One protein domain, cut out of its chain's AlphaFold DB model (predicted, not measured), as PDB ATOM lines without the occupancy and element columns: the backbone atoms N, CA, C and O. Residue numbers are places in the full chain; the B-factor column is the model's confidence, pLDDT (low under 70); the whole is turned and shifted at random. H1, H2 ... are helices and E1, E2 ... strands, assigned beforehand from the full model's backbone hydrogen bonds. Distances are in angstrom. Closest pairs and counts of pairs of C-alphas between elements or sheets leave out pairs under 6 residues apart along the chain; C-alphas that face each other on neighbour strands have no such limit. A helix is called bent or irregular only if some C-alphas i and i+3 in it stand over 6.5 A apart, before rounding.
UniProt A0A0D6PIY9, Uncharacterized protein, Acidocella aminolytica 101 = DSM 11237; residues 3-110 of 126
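This is residues 3 to 110 of the 126 residues of an uncharacterized protein of Acidocella aminolytica 101 = DSM 11237 (UniProt A0A0D6PIY9). Five helices stand separately round a middle of strand E1 and linking chain, and no helix touches another. H5 is set off at one end of the longest axis, H3 lies toward the other end with H2 near it, H1 and H4 stand at other places round the middle, and residues 76 to 81 of H4 stick out. The printed part has 108 residues, with five named helices and two named strands in the order H1, H2, H3, E1, H4, E2, H5; the strands pair with no named strand, and the class is mostly helix. It is loosely joined, with few contacts between elements, yet compact in size, with a radius of gyration of the C-alphas of 14.8 A. The C-alphas span 41 by 30 by 28 A.

The longest helices by residues are H4, residues 69 to 82, and H5, residues 96 to 109, and they are apart. H4 is irregular: C-alphas 74 and 77 are 7.8 A apart, and its line is a rough one. E1, residues 66 to 68, meets H4 only through their link, which is tight with 0 residues between them. The centre of E1 is nearest to the mean of the C-alphas, at 3.0 A, and that of H5 is farthest from it, at 19.1 A. H1, residues 10 to 19, comes closest to E1 with the C-alphas of Ser 10 and Lys 66, 7.6 A apart. The closest C-alphas of H1 and E2, residues 89 to 91, are those of Ser 10 and Leu 91, 7.0 A apart. E1 and E2 are apart. H2, residues 35 to 42, and H3, residues 48 to 56, are close but not clearly touching, with 2 pairs of C-alphas within 8 A; the closest are those of Arg 40 and Tyr 51, 6.1 A apart. The lines of H2 and H3 are about perpendicular, at 86 degrees. H3 and H4 are only just apart, with their closest C-alphas at 8.5 A. In H1, H2 and H5 every O i to N i+4 pair is within hydrogen-bond range, against 3 of 5 in H3 and 4 of 10 in H4, which has 7 of 11 O i to N i+3 pairs within range.

H5 runs 19.8 A from C-alpha 96 at (-26.222, -26.328, 28.738) to C-alpha 109 at (-16.998, -33.672, 44.705). H4 measures 16.1 A from its first to its last C-alpha, Trp 69 to Ile 82. H1 begins with C-alpha 10 at (-30.162, -19.655, 41.358) and measures 14.4 A to C-alpha 19. H3 measures 13.4 A from Phe 48 to Ala 56, and H2 10.3 A from Ser 35 to Arg 42. E1, Lys 66 to Cys 68, measures 7.2 A, and E2, Val 89 to Leu 91, measures 6.3 A.

The two C-alphas farthest apart are those of Asp 60 and Leu 108, at 42.1 A, and the first and last printed C-alphas, Ala 3 and Gly 110, are 21.8 A apart. The printed part has no cut. The link from H1 to H2 is long, with residues 20 to 34 in no named element; their C-alphas lie 3 to 19 A from the mean of the C-alphas. The links H2 to H3 and E2 to H5 are tight, and those from H3 to E1 and H4 to E2 are short. The mean pLDDT of the printed part is 83.9, and 10 residues are under 70: residues 23 to 24, 32 to 35 and 57 to 60.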
ATOM      1  N   ALA A   3     -38.115 -21.372  40.087       92.50
ATOM      2  CA  ALA A   3     -37.893 -22.741  39.635       92.50
ATOM      3  C   ALA A   3     -36.623 -22.814  38.789       92.50
ATOM      4  O   ALA A   3     -36.393 -21.951  37.941       92.50
ATOM      5  N   PHE A   4     -35.798 -23.832  39.017       93.12
ATOM      6  CA  PHE A   4     -34.514 -23.965  38.337       93.12
ATOM      7  C   PHE A   4     -34.085 -25.425  38.164       93.12
ATOM      8  O   PHE A   4     -34.618 -26.322  38.810       93.12
ATOM      9  N   THR A   5     -33.080 -25.670  37.327       91.88
ATOM     10  CA  THR A   5     -32.285 -26.912  37.338       91.88
ATOM     11  C   THR A   5     -30.946 -26.675  38.044       91.88
ATOM     12  O   THR A   5     -30.519 -25.517  38.179       91.88
ATOM     13  N   PRO A   6     -30.269 -27.718  38.563       90.62
ATOM     14  CA  PRO A   6     -29.034 -27.525  39.314       90.62
ATOM     15  C   PRO A   6     -28.007 -26.724  38.507       90.62
ATOM     16  O   PRO A   6     -27.897 -26.892  37.297       90.62
ATOM     17  N   ARG A   7     -27.236 -25.858  39.176       90.56
ATOM     18  CA  ARG A   7     -26.144 -25.065  38.563       90.56
ATOM     19  C   ARG A   7     -26.562 -23.987  37.548       90.56
ATOM     20  O   ARG A   7     -25.736 -23.514  36.780       90.56
ATOM     21  N   THR A   8     -27.799 -23.511  37.610       92.75
ATOM     22  CA  THR A   8     -28.308 -22.359  36.824       92.75
ATOM     23  C   THR A   8     -27.914 -20.978  37.360       92.75
ATOM     24  O   THR A   8     -28.268 -19.967  36.767       92.75
ATOM     25  N   GLY A   9     -27.233 -20.904  38.508       90.31
ATOM     26  CA  GLY A   9     -26.955 -19.632  39.187       90.31
ATOM     27  C   GLY A   9     -28.072 -19.159  40.127       90.31
ATOM     28  O   GLY A   9     -28.014 -18.035  40.617       90.31
ATOM     29  N   SER A  10     -29.054 -20.010  40.452       90.50
ATOM     30  CA  SER A  10     -30.162 -19.655  41.358       90.50
ATOM     31  C   SER A  10     -29.700 -19.134  42.722       90.50
ATOM     32  O   SER A  10     -30.294 -18.205  43.258       90.50
ATOM     33  N   THR A  11     -28.612 -19.681  43.274       88.44
ATOM     34  CA  THR A  11     -28.003 -19.180  44.520       88.44
ATOM     35  C   THR A  11     -27.436 -17.771  44.360       88.44
ATOM     36  O   THR A  11     -27.638 -16.943  45.240       88.44
ATOM     37  N   HIS A  12     -26.783 -17.472  43.232       88.81
ATOM     38  CA  HIS A  12     -26.253 -16.134  42.966       88.81
ATOM     39  C   HIS A  12     -27.384 -15.108  42.828       88.81
ATOM     40  O   HIS A  12     -27.335 -14.062  43.464       88.81
ATOM     41  N   LEU A  13     -28.446 -15.448  42.088       89.12
ATOM     42  CA  LEU A  13     -29.644 -14.611  41.992       89.12
ATOM     43  C   LEU A  13     -30.231 -14.300  43.377       89.12
ATOM     44  O   LEU A  13     -30.555 -13.154  43.663       89.12
ATOM     45  N   CYS A  14     -30.349 -15.306  44.245       87.31
ATOM     46  CA  CYS A  14     -30.907 -15.122  45.586       87.31
ATOM     47  C   CYS A  14     -30.012 -14.249  46.477       87.31
ATOM     48  O   CYS A  14     -30.535 -13.399  47.192       87.31
ATOM     49  N   ALA A  15     -28.687 -14.391  46.375       84.38
ATOM     50  CA  ALA A  15     -27.742 -13.519  47.071       84.38
ATOM     51  C   ALA A  15     -27.869 -12.051  46.618       84.38
ATOM     52  O   ALA A  15     -27.888 -11.149  47.450       84.38
ATOM     53  N   VAL A  16     -28.024 -11.808  45.311       87.12
ATOM     54  CA  VAL A  16     -28.234 -10.455  44.765       87.12
ATOM     55  C   VAL A  16     -29.584  -9.879  45.196       87.12
ATOM     56  O   VAL A  16     -29.650  -8.718  45.586       87.12
ATOM     57  N   LEU A  17     -30.660 -10.676  45.178       84.12
ATOM     58  CA  LEU A  17     -31.975 -10.239  45.666       84.12
ATOM     59  C   LEU A  17     -31.908  -9.814  47.136       84.12
ATOM     60  O   LEU A  17     -32.423  -8.754  47.487       84.12
ATOM     61  N   HIS A  18     -31.227 -10.603  47.968       82.88
ATOM     62  CA  HIS A  18     -31.012 -10.272  49.372       82.88
ATOM     63  C   HIS A  18     -30.251  -8.945  49.537       82.88
ATOM     64  O   HIS A  18     -30.695  -8.067  50.272       82.88
ATOM     65  N   GLN A  19     -29.156  -8.753  48.792       83.88
ATOM     66  CA  GLN A  19     -28.390  -7.498  48.802       83.88
ATOM     67  C   GLN A  19     -29.203  -6.290  48.318       83.88
ATOM     68  O   GLN A  19     -29.006  -5.184  48.812       83.88
ATOM     69  N   ALA A  20     -30.136  -6.489  47.386       83.56
ATOM     70  CA  ALA A  20     -31.003  -5.439  46.857       83.56
ATOM     71  C   ALA A  20     -32.127  -5.007  47.824       83.56
ATOM     72  O   ALA A  20     -33.002  -4.234  47.438       83.56
ATOM     73  N   GLY A  21     -32.134  -5.502  49.066       72.69
ATOM     74  CA  GLY A  21     -33.116  -5.118  50.079       72.69
ATOM     75  C   GLY A  21     -34.460  -5.837  49.958       72.69
ATOM     76  O   GLY A  21     -35.428  -5.420  50.594       72.69
ATOM     77  N   GLN A  22     -34.550  -6.928  49.183       71.38
ATOM     78  CA  GLN A  22     -35.697  -7.828  49.304       71.38
ATOM     79  C   GLN A  22     -35.687  -8.459  50.699       71.38
ATOM     80  O   GLN A  22     -34.732  -9.126  51.092       71.38
ATOM     81  N   GLN A  23     -36.777  -8.259  51.444       61.59
ATOM     82  CA  GLN A  23     -36.917  -8.723  52.831       61.59
ATOM     83  C   GLN A  23     -36.871 -10.255  52.981       61.59
ATOM     84  O   GLN A  23     -36.680 -10.756  54.089       61.59
ATOM     85  N   ALA A  24     -37.048 -11.008  51.892       63.34
ATOM     86  CA  ALA A  24     -36.990 -12.463  51.888       63.34
ATOM     87  C   ALA A  24     -35.722 -12.943  51.175       63.34
ATOM     88  O   ALA A  24     -35.541 -12.676  49.990       63.34
ATOM     89  N   GLU A  25     -34.879 -13.700  51.880       70.38
ATOM     90  CA  GLU A  25     -33.815 -14.502  51.272       70.38
ATOM     91  C   GLU A  25     -34.431 -15.814  50.752       70.38
ATOM     92  O   GLU A  25     -34.849 -16.656  51.561       70.38
ATOM     93  N   PRO A  26     -34.559 -16.010  49.422       80.00
ATOM     94  CA  PRO A  26     -35.253 -17.177  48.901       80.00
ATOM     95  C   PRO A  26     -34.419 -18.441  49.122       80.00
ATOM     96  O   PRO A  26     -33.426 -18.687  48.439       80.00
ATOM     97  N   ASN A  27     -34.857 -19.273  50.063       79.31
ATOM     98  CA  ASN A  27     -34.213 -20.544  50.389       79.31
ATOM     99  C   ASN A  27     -34.827 -21.730  49.628       79.31
ATOM    100  O   ASN A  27     -35.919 -21.633  49.056       79.31
ATOM    101  N   GLU A  28     -34.114 -22.864  49.616       83.94
ATOM    102  CA  GLU A  28     -34.608 -24.121  49.040       83.94
ATOM    103  C   GLU A  28     -35.534 -24.822  50.028       83.94
ATOM    104  O   GLU A  28     -35.076 -25.518  50.929       83.94
ATOM    105  N   VAL A  29     -36.842 -24.623  49.856       83.94
ATOM    106  CA  VAL A  29     -37.886 -25.108  50.782       83.94
ATOM    107  C   VAL A  29     -38.237 -26.580  50.537       83.94
ATOM    108  O   VAL A  29     -38.657 -27.283  51.446       83.94
ATOM    109  N   PHE A  30     -38.021 -27.079  49.322       83.12
ATOM    110  CA  PHE A  30     -38.329 -28.468  48.954       83.12
ATOM    111  C   PHE A  30     -37.101 -29.381  48.919       83.12
ATOM    112  O   PHE A  30     -37.259 -30.582  48.753       83.12
ATOM    113  N   SER A  31     -35.890 -28.836  49.078       78.12
ATOM    114  CA  SER A  31     -34.650 -29.601  48.913       78.12
ATOM    115  C   SER A  31     -34.451 -30.579  50.076       78.12
ATOM    116  O   SER A  31     -34.180 -30.141  51.201       78.12
ATOM    117  N   PRO A  32     -34.527 -31.905  49.847       65.88
ATOM    118  CA  PRO A  32     -34.339 -32.893  50.909       65.88
ATOM    119  C   PRO A  32     -32.878 -32.988  51.372       65.88
ATOM    120  O   PRO A  32     -32.597 -33.569  52.416       65.88
ATOM    121  N   ARG A  33     -31.943 -32.424  50.595       61.81
ATOM    122  CA  ARG A  33     -30.488 -32.498  50.796       61.81
ATOM    123  C   ARG A  33     -29.884 -31.191  51.325       61.81
ATOM    124  O   ARG A  33     -28.670 -31.116  51.482       61.81
ATOM    125  N   GLY A  34     -30.704 -30.163  51.561       66.44
ATOM    126  CA  GLY A  34     -30.241 -28.793  51.797       66.44
ATOM    127  C   GLY A  34     -30.895 -28.080  52.981       66.44
ATOM    128  O   GLY A  34     -31.272 -28.686  53.988       66.44
ATOM    129  N   SER A  35     -31.031 -26.757  52.842       68.75
ATOM    130  CA  SER A  35     -31.522 -25.826  53.868       68.75
ATOM    131  C   SER A  35     -32.881 -26.199  54.462       68.75
ATOM    132  O   SER A  35     -33.128 -25.881  55.621       68.75
ATOM    133  N   ALA A  36     -33.759 -26.890  53.723       73.38
ATOM    134  CA  ALA A  36     -35.083 -27.264  54.224       73.38
ATOM    135  C   ALA A  36     -35.007 -28.164  55.464       73.38
ATOM    136  O   ALA A  36     -35.751 -27.951  56.415       73.38
ATOM    137  N   GLY A  37     -34.102 -29.151  55.489       72.06
ATOM    138  CA  GLY A  37     -33.951 -30.047  56.641       72.06
ATOM    139  C   GLY A  37     -33.472 -29.303  57.889       72.06
ATOM    140  O   GLY A  37     -34.040 -29.454  58.971       72.06
ATOM    141  N   GLN A  38     -32.476 -28.433  57.719       75.38
ATOM    142  CA  GLN A  38     -31.954 -27.587  58.795       75.38
ATOM    143  C   GLN A  38     -33.015 -26.603  59.299       75.38
ATOM    144  O   GLN A  38     -33.208 -26.453  60.503       75.38
ATOM    145  N   GLU A  39     -33.757 -25.982  58.385       77.88
ATOM    146  CA  GLU A  39     -34.796 -25.011  58.710       77.88
ATOM    147  C   GLU A  39     -36.008 -25.668  59.387       77.88
ATOM    148  O   GLU A  39     -36.585 -25.091  60.307       77.88
ATOM    149  N   ARG A  40     -36.370 -26.896  58.996       81.06
ATOM    150  CA  ARG A  40     -37.394 -27.698  59.683       81.06
ATOM    151  C   ARG A  40     -37.010 -27.975  61.129       81.06
ATOM    152  O   ARG A  40     -37.815 -27.734  62.028       81.06
ATOM    153  N   ASN A  41     -35.771 -28.409  61.354       80.88
ATOM    154  CA  ASN A  41     -35.247 -28.631  62.700       80.88
ATOM    155  C   ASN A  41     -35.239 -27.327  63.510       80.88
ATOM    156  O   ASN A  41     -35.720 -27.312  64.640       80.88
ATOM    157  N   ARG A  42     -34.788 -26.215  62.911       82.12
ATOM    158  CA  ARG A  42     -34.785 -24.884  63.543       82.12
ATOM    159  C   ARG A  42     -36.184 -24.423  63.954       82.12
ATOM    160  O   ARG A  42     -36.338 -23.777  64.983       82.12
ATOM    161  N   ARG A  43     -37.203 -24.755  63.159       82.38
ATOM    162  CA  ARG A  43     -38.613 -24.422  63.422       82.38
ATOM    163  C   ARG A  43     -39.325 -25.419  64.340       82.38
ATOM    164  O   ARG A  43     -40.485 -25.193  64.665       82.38
ATOM    165  N   GLY A  44     -38.674 -26.514  64.739       85.81
ATOM    166  CA  GLY A  44     -39.263 -27.536  65.611       85.81
ATOM    167  C   GLY A  44     -40.422 -28.320  64.981       85.81
ATOM    168  O   GLY A  44     -41.233 -28.901  65.700       85.81
ATOM    169  N   VAL A  45     -40.527 -28.339  63.649       86.38
ATOM    170  CA  VAL A  45     -41.639 -28.979  62.928       86.38
ATOM    171  C   VAL A  45     -41.319 -30.432  62.582       86.38
ATOM    172  O   VAL A  45     -40.240 -30.753  62.084       86.38
ATOM    173  N   ARG A  46     -42.276 -31.335  62.826       82.44
ATOM    174  CA  ARG A  46     -42.071 -32.786  62.671       82.44
ATOM    175  C   ARG A  46     -42.380 -33.278  61.260       82.44
ATOM    176  O   ARG A  46     -41.700 -34.177  60.769       82.44
ATOM    177  N   SER A  47     -43.331 -32.655  60.568       83.69
ATOM    178  CA  SER A  47     -43.708 -33.022  59.200       83.69
ATOM    179  C   SER A  47     -43.378 -31.931  58.174       83.69
ATOM    180  O   SER A  47     -43.110 -30.777  58.513       83.69
ATOM    181  N   PHE A  48     -43.376 -32.306  56.893       79.50
ATOM    182  CA  PHE A  48     -43.255 -31.348  55.792       79.50
ATOM    183  C   PHE A  48     -44.507 -30.464  55.659       79.50
ATOM    184  O   PHE A  48     -44.399 -29.291  55.319       79.50
ATOM    185  N   SER A  49     -45.685 -31.001  55.995       81.94
ATOM    186  CA  SER A  49     -46.939 -30.240  56.017       81.94
ATOM    187  C   SER A  49     -46.878 -29.100  57.037       81.94
ATOM    188  O   SER A  49     -47.136 -27.949  56.690       81.94
ATOM    189  N   ASP A  50     -46.437 -29.396  58.267       84.94
ATOM    190  CA  ASP A  50     -46.276 -28.385  59.322       84.94
ATOM    191  C   ASP A  50     -45.252 -27.323  58.913       84.94
ATOM    192  O   ASP A  50     -45.447 -26.133  59.145       84.94
ATOM    193  N   TYR A  51     -44.169 -27.750  58.259       84.44
ATOM    194  CA  TYR A  51     -43.142 -26.850  57.753       84.44
ATOM    195  C   TYR A  51     -43.696 -25.836  56.753       84.44
ATOM    196  O   TYR A  51     -43.470 -24.637  56.922       84.44
ATOM    197  N   ILE A  52     -44.454 -26.296  55.754       81.19
ATOM    198  CA  ILE A  52     -45.075 -25.414  54.765       81.19
ATOM    199  C   ILE A  52     -46.084 -24.469  55.426       81.19
ATOM    200  O   ILE A  52     -46.077 -23.271  55.132       81.19
ATOM    201  N   ALA A  53     -46.878 -24.965  56.379       81.62
ATOM    202  CA  ALA A  53     -47.836 -24.148  57.123       81.62
ATOM    203  C   ALA A  53     -47.168 -22.976  57.869       81.62
ATOM    204  O   ALA A  53     -47.755 -21.900  57.972       81.62
ATOM    205  N   THR A  54     -45.910 -23.120  58.312       81.88
ATOM    206  CA  THR A  54     -45.186 -22.017  58.973       81.88
ATOM    207  C   THR A  54     -44.928 -20.802  58.074       81.88
ATOM    208  O   THR A  54     -44.666 -19.715  58.590       81.88
ATOM    209  N   PHE A  55     -44.986 -20.951  56.747       76.69
ATOM    210  CA  PHE A  55     -44.836 -19.828  55.818       76.69
ATOM    211  C   PHE A  55     -46.145 -19.066  55.593       76.69
ATOM    212  O   PHE A  55     -46.097 -17.883  55.277       76.69
ATOM    213  N   ALA A  56     -47.298 -19.702  55.822       72.12
ATOM    214  CA  ALA A  56     -48.609 -19.062  55.705       72.12
ATOM    215  C   ALA A  56     -48.915 -18.093  56.866       72.12
ATOM    216  O   ALA A  56     -49.785 -17.238  56.751       72.12
ATOM    217  N   ALA A  57     -48.182 -18.190  57.980       65.81
ATOM    218  CA  ALA A  57     -48.427 -17.419  59.201       65.81
ATOM    219  C   ALA A  57     -47.976 -15.939  59.147       65.81
ATOM    220  O   ALA A  57     -48.060 -15.245  60.159       65.81
ATOM    221  N   LYS A  58     -47.470 -15.444  58.006       66.25
ATOM    222  CA  LYS A  58     -46.974 -14.062  57.841       66.25
ATOM    223  C   LYS A  58     -47.709 -13.340  56.699       66.25
ATOM    224  O   LYS A  58     -47.162 -13.264  55.601       66.25
ATOM    225  N   PRO A  59     -48.927 -12.825  56.942       62.31
ATOM    226  CA  PRO A  59     -49.804 -12.310  55.886       62.31
ATOM    227  C   PRO A  59     -49.258 -11.075  55.145       62.31
ATOM    228  O   PRO A  59     -49.585 -10.889  53.978       62.31
ATOM    229  N   ASP A  60     -48.382 -10.282  55.766       67.62
ATOM    230  CA  ASP A  60     -47.915  -9.009  55.190       67.62
ATOM    231  C   ASP A  60     -46.648  -9.129  54.323       67.62
ATOM    232  O   ASP A  60     -46.151  -8.132  53.800       67.62
ATOM    233  N   ILE A  61     -46.089 -10.336  54.167       72.00
ATOM    234  CA  ILE A  61     -44.830 -10.548  53.444       72.00
ATOM    235  C   ILE A  61     -45.058 -11.526  52.299       72.00
ATOM    236  O   ILE A  61     -45.480 -12.663  52.496       72.00
ATOM    237  N   THR A  62     -44.700 -11.104  51.084       79.75
ATOM    238  CA  THR A  62     -44.672 -12.012  49.934       79.75
ATOM    239  C   THR A  62     -43.687 -13.147  50.209       79.75
ATOM    240  O   THR A  62     -42.488 -12.921  50.381       79.75
ATOM    241  N   PHE A  63     -44.181 -14.384  50.225       81.88
ATOM    242  CA  PHE A  63     -43.336 -15.555  50.414       81.88
ATOM    243  C   PHE A  63     -42.574 -15.895  49.127       81.88
ATOM    244  O   PHE A  63     -43.142 -16.370  48.140       81.88
ATOM    245  N   ILE A  64     -41.259 -15.667  49.142       86.31
ATOM    246  CA  ILE A  64     -40.362 -15.990  48.032       86.31
ATOM    247  C   ILE A  64     -39.503 -17.191  48.423       86.31
ATOM    248  O   ILE A  64     -38.817 -17.186  49.441       86.31
ATOM    249  N   PHE A  65     -39.519 -18.221  47.582       88.00
ATOM    250  CA  PHE A  65     -38.698 -19.417  47.737       88.00
ATOM    251  C   PHE A  65     -38.178 -19.886  46.384       88.00
ATOM    252  O   PHE A  65     -38.764 -19.571  45.337       88.00
ATOM    253  N   LYS A  66     -37.095 -20.663  46.411       90.31
ATOM    254  CA  LYS A  66     -36.522 -21.288  45.222       90.31
ATOM    255  C   LYS A  66     -36.594 -22.812  45.324       90.31
ATOM    256  O   LYS A  66     -36.611 -23.364  46.421       90.31
ATOM    257  N   THR A  67     -36.659 -23.505  44.195       90.75
ATOM    258  CA  THR A  67     -36.647 -24.969  44.188       90.75
ATOM    259  C   THR A  67     -36.103 -25.549  42.887       90.75
ATOM    260  O   THR A  67     -36.327 -25.002  41.804       90.75
ATOM    261  N   CYS A  68     -35.377 -26.662  43.009       90.06
ATOM    262  CA  CYS A  68     -34.985 -27.460  41.864       90.06
ATOM    263  C   CYS A  68     -36.220 -28.182  41.314       90.06
ATOM    264  O   CYS A  68     -36.954 -28.815  42.069       90.06
ATOM    265  N   TRP A  69     -36.434 -28.142  39.998       86.12
ATOM    266  CA  TRP A  69     -37.559 -28.834  39.363       86.12
ATOM    267  C   TRP A  69     -37.589 -30.332  39.698       86.12
ATOM    268  O   TRP A  69     -38.657 -30.888  39.939       86.12
ATOM    269  N   LEU A  70     -36.416 -30.967  39.795       84.88
ATOM    270  CA  LEU A  70     -36.289 -32.385  40.140       84.88
ATOM    271  C   LEU A  70     -36.821 -32.709  41.546       84.88
ATOM    272  O   LEU A  70     -37.312 -33.813  41.757       84.88
ATOM    273  N   ASP A  71     -36.779 -31.750  42.475       85.50
ATOM    274  CA  ASP A  71     -37.265 -31.942  43.847       85.50
ATOM    275  C   ASP A  71     -38.792 -31.797  43.954       85.50
ATOM    276  O   ASP A  71     -39.391 -32.283  44.912       85.50
ATOM    277  N   VAL A  72     -39.441 -31.134  42.985       85.25
ATOM    278  CA  VAL A  72     -40.888 -30.829  43.036       85.25
ATOM    279  C   VAL A  72     -41.700 -31.499  41.943       85.25
ATOM    280  O   VAL A  72     -42.925 -31.388  41.957       85.25
ATOM    281  N   ALA A  73     -41.053 -32.192  41.004       86.19
ATOM    282  CA  ALA A  73     -41.717 -32.798  39.854       86.19
ATOM    283  C   ALA A  73     -42.875 -33.723  40.269       86.19
ATOM    284  O   ALA A  73     -43.948 -33.677  39.671       86.19
ATOM    285  N   SER A  74     -42.704 -34.497  41.346       86.00
ATOM    286  CA  SER A  74     -43.744 -35.380  41.896       86.00
ATOM    287  C   SER A  74     -44.910 -34.638  42.560       86.00
ATOM    288  O   SER A  74     -45.988 -35.206  42.720       86.00
ATOM    289  N   LEU A  75     -44.719 -33.369  42.932       84.50
ATOM    290  CA  LEU A  75     -45.714 -32.516  43.585       84.50
ATOM    291  C   LEU A  75     -46.318 -31.477  42.634       84.50
ATOM    292  O   LEU A  75     -47.126 -30.661  43.074       84.50
ATOM    293  N   ALA A  76     -45.963 -31.490  41.346       84.12
ATOM    294  CA  ALA A  76     -46.334 -30.438  40.401       84.12
ATOM    295  C   ALA A  76     -47.849 -30.156  40.368       84.12
ATOM    296  O   ALA A  76     -48.263 -28.999  40.376       84.12
ATOM    297  N   SER A  77     -48.680 -31.202  40.416       84.25
ATOM    298  CA  SER A  77     -50.146 -31.085  40.443       84.25
ATOM    299  C   SER A  77     -50.710 -30.597  41.783       84.25
ATOM    300  O   SER A  77     -51.818 -30.065  41.831       84.25
ATOM    301  N   ALA A  78     -49.963 -30.765  42.875       87.25
ATOM    302  CA  ALA A  78     -50.338 -30.302  44.206       87.25
ATOM    303  C   ALA A  78     -49.868 -28.865  44.478       87.25
ATOM    304  O   ALA A  78     -50.458 -28.194  45.321       87.25
ATOM    305  N   LEU A  79     -48.851 -28.364  43.766       86.00
ATOM    306  CA  LEU A  79     -48.285 -27.029  44.000       86.00
ATOM    307  C   LEU A  79     -49.319 -25.909  43.884       86.00
ATOM    308  O   LEU A  79     -49.303 -25.002  44.707       86.00
ATOM    309  N   THR A  80     -50.240 -25.986  42.924       84.94
ATOM    310  CA  THR A  80     -51.315 -24.990  42.762       84.94
ATOM    311  C   THR A  80     -52.367 -25.069  43.866       84.94
ATOM    312  O   THR A  80     -53.061 -24.095  44.121       84.94
ATOM    313  N   ARG A  81     -52.482 -26.211  44.557       85.75
ATOM    314  CA  ARG A  81     -53.345 -26.355  45.741       85.75
ATOM    315  C   ARG A  81     -52.660 -25.831  47.000       85.75
ATOM    316  O   ARG A  81     -53.315 -25.234  47.842       85.75
ATOM    317  N   ILE A  82     -51.355 -26.069  47.123       83.69
ATOM    318  CA  ILE A  82     -50.538 -25.621  48.259       83.69
ATOM    319  C   ILE A  82     -50.317 -24.103  48.198       83.69
ATOM    320  O   ILE A  82     -50.356 -23.429  49.223       83.69
ATOM    321  N   PHE A  83     -50.110 -23.567  46.996       86.19
ATOM    322  CA  PHE A  83     -49.914 -22.147  46.729       86.19
ATOM    323  C   PHE A  83     -50.901 -21.692  45.640       86.19
ATOM    324  O   PHE A  83     -50.552 -21.696  44.458       86.19
ATOM    325  N   PRO A  84     -52.130 -21.303  46.018       85.94
ATOM    326  CA  PRO A  84     -53.156 -20.882  45.059       85.94
ATOM    327  C   PRO A  84     -52.722 -19.704  44.180       85.94
ATOM    328  O   PRO A  84     -52.944 -19.721  42.973       85.94
ATOM    329  N   ASP A  85     -52.007 -18.735  44.759       87.19
ATOM    330  CA  ASP A  85     -51.533 -17.525  44.072       87.19
ATOM    331  C   ASP A  85     -50.065 -17.629  43.617       87.19
ATOM    332  O   ASP A  85     -49.311 -16.648  43.594       87.19
ATOM    333  N   LEU A  86     -49.609 -18.843  43.290       88.12
ATOM    334  CA  LEU A  86     -48.213 -19.097  42.945       88.12
ATOM    335  C   LEU A  86     -47.789 -18.355  41.672       88.12
ATOM    336  O   LEU A  86     -48.191 -18.694  40.563       88.12
ATOM    337  N   ARG A  87     -46.856 -17.410  41.819       89.94
ATOM    338  CA  ARG A  87     -46.123 -16.820  40.689       89.94
ATOM    339  C   ARG A  87     -44.809 -17.554  40.448       89.94
ATOM    340  O   ARG A  87     -44.059 -17.824  41.395       89.94
ATOM    341  N   LEU A  88     -44.514 -17.844  39.182       90.31
ATOM    342  CA  LEU A  88     -43.323 -18.574  38.754       90.31
ATOM    343  C   LEU A  88     -42.305 -17.638  38.092       90.31
ATOM    344  O   LEU A  88     -42.632 -16.917  37.155       90.31
ATOM    345  N   VAL A  89     -41.055 -17.722  38.536       91.56
ATOM    346  CA  VAL A  89     -39.877 -17.262  37.796       91.56
ATOM    347  C   VAL A  89     -39.091 -18.508  37.419       91.56
ATOM    348  O   VAL A  89     -38.609 -19.217  38.304       91.56
ATOM    349  N   TYR A  90     -38.988 -18.803  36.127       92.44
ATOM    350  CA  TYR A  90     -38.208 -19.940  35.645       92.44
ATOM    351  C   TYR A  90     -36.805 -19.481  35.251       92.44
ATOM    352  O   TYR A  90     -36.646 -18.659  34.349       92.44
ATOM    353  N   LEU A  91     -35.794 -19.981  35.960       93.56
ATOM    354  CA  LEU A  91     -34.397 -19.633  35.741       93.56
ATOM    355  C   LEU A  91     -33.700 -20.721  34.924       93.56
ATOM    356  O   LEU A  91     -33.674 -21.890  35.311       93.56
ATOM    357  N   LEU A  92     -33.082 -20.294  33.828       93.00
ATOM    358  CA  LEU A  92     -32.382 -21.143  32.873       93.00
ATOM    359  C   LEU A  92     -30.922 -20.705  32.736       93.00
ATOM    360  O   LEU A  92     -30.620 -19.512  32.782       93.00
ATOM    361  N   CYS A  93     -30.027 -21.666  32.505       91.69
ATOM    362  CA  CYS A  93     -28.710 -21.394  31.939       91.69
ATOM    363  C   CYS A  93     -28.825 -21.543  30.422       91.69
ATOM    364  O   CYS A  93     -29.397 -22.518  29.960       91.69
ATOM    365  N   ARG A  94     -28.305 -20.592  29.641       93.69
ATOM    366  CA  ARG A  94     -28.314 -20.704  28.167       93.69
ATOM    367  C   ARG A  94     -27.194 -21.593  27.621       93.69
ATOM    368  O   ARG A  94     -27.193 -21.903  26.438       93.69
ATOM    369  N   ASN A  95     -26.205 -21.920  28.454       94.81
ATOM    370  CA  ASN A  95     -25.071 -22.753  28.081       94.81
ATOM    371  C   ASN A  95     -25.171 -24.097  28.806       94.81
ATOM    372  O   ASN A  95     -24.601 -24.291  29.886       94.81
ATOM    373  N   ASP A  96     -25.905 -25.012  28.184       92.88
ATOM    374  CA  ASP A  96     -26.222 -26.328  28.738       92.88
ATOM    375  C   ASP A  96     -24.956 -27.153  29.007       92.88
ATOM    376  O   ASP A  96     -24.868 -27.844  30.021       92.88
ATOM    377  N   ALA A  97     -23.930 -27.027  28.157       94.69
ATOM    378  CA  ALA A  97     -22.663 -27.735  28.322       94.69
ATOM    379  C   ALA A  97     -21.912 -27.271  29.581       94.69
ATOM    380  O   ALA A  97     -21.496 -28.091  30.403       94.69
ATOM    381  N   THR A  98     -21.776 -25.956  29.784       92.75
ATOM    382  CA  THR A  98     -21.159 -25.409  31.003       92.75
ATOM    383  C   THR A  98     -21.962 -25.779  32.248       92.75
ATOM    384  O   THR A  98     -21.376 -26.137  33.274       92.75
ATOM    385  N   GLN A  99     -23.294 -25.739  32.162       94.25
ATOM    386  CA  GLN A  99     -24.163 -26.151  33.258       94.25
ATOM    387  C   GLN A  99     -23.956 -27.629  33.618       94.25
ATOM    388  O   GLN A  99     -23.751 -27.943  34.794       94.25
ATOM    389  N   ALA A 100     -23.956 -28.519  32.623       93.56
ATOM    390  CA  ALA A 100     -23.788 -29.957  32.804       93.56
ATOM    391  C   ALA A 100     -22.424 -30.303  33.415       93.56
ATOM    392  O   ALA A 100     -22.364 -31.022  34.410       93.56
ATOM    393  N   VAL A 101     -21.331 -29.722  32.902       94.69
ATOM    394  CA  VAL A 101     -19.986 -29.913  33.475       94.69
ATOM    395  C   VAL A 101     -19.937 -29.430  34.925       94.69
ATOM    396  O   VAL A 101     -19.353 -30.091  35.785       94.69
ATOM    397  N   SER A 102     -20.567 -28.292  35.229       91.56
ATOM    398  CA  SER A 102     -20.638 -27.795  36.604       91.56
ATOM    399  C   SER A 102     -21.432 -28.733  37.518       91.56
ATOM    400  O   SER A 102     -21.047 -28.907  38.674       91.56
ATOM    401  N   ALA A 103     -22.519 -29.325  37.019       91.44
ATOM    402  CA  ALA A 103     -23.362 -30.243  37.784       91.44
ATOM    403  C   ALA A 103     -22.616 -31.542  38.068       91.44
ATOM    404  O   ALA A 103     -22.498 -31.932  39.224       91.44
ATOM    405  N   PHE A 104     -21.993 -32.118  37.040       92.88
ATOM    406  CA  PHE A 104     -21.182 -33.322  37.156       92.88
ATOM    407  C   PHE A 104     -20.036 -33.160  38.165       92.88
ATOM    408  O   PHE A 104     -19.840 -34.000  39.040       92.88
ATOM    409  N   ARG A 105     -19.312 -32.033  38.118       91.62
ATOM    410  CA  ARG A 105     -18.258 -31.731  39.105       91.62
ATOM    411  C   ARG A 105     -18.809 -31.611  40.528       91.62
ATOM    412  O   ARG A 105     -18.170 -32.086  41.465       91.62
ATOM    413  N   ALA A 106     -19.966 -30.973  40.701       90.19
ATOM    414  CA  ALA A 106     -20.594 -30.820  42.014       90.19
ATOM    415  C   ALA A 106     -21.064 -32.167  42.586       90.19
ATOM    416  O   ALA A 106     -20.891 -32.412  43.777       90.19
ATOM    417  N   GLU A 107     -21.593 -33.051  41.741       89.69
ATOM    418  CA  GLU A 107     -21.977 -34.412  42.124       89.69
ATOM    419  C   GLU A 107     -20.767 -35.255  42.535       89.69
ATOM    420  O   GLU A 107     -20.780 -35.836  43.617       89.69
ATOM    421  N   LEU A 108     -19.696 -35.260  41.731       92.62
ATOM    422  CA  LEU A 108     -18.476 -36.014  42.034       92.62
ATOM    423  C   LEU A 108     -17.791 -35.558  43.328       92.62
ATOM    424  O   LEU A 108     -17.268 -36.375  44.079       92.62
ATOM    425  N   THR A 109     -17.748 -34.248  43.574       88.88
ATOM    426  CA  THR A 109     -16.998 -33.672  44.705       88.88
ATOM    427  C   THR A 109     -17.847 -33.443  45.953       88.88
ATOM    428  O   THR A 109     -17.305 -33.107  47.005       88.88
ATOM    429  N   GLY A 110     -19.174 -33.531  45.841       87.25
ATOM    430  CA  GLY A 110     -20.117 -33.094  46.873       87.25
ATOM    431  C   GLY A 110     -20.149 -31.573  47.104       87.25
ATOM    432  O   GLY A 110     -20.898 -31.103  47.961       87.25
TER     433      GLY A 110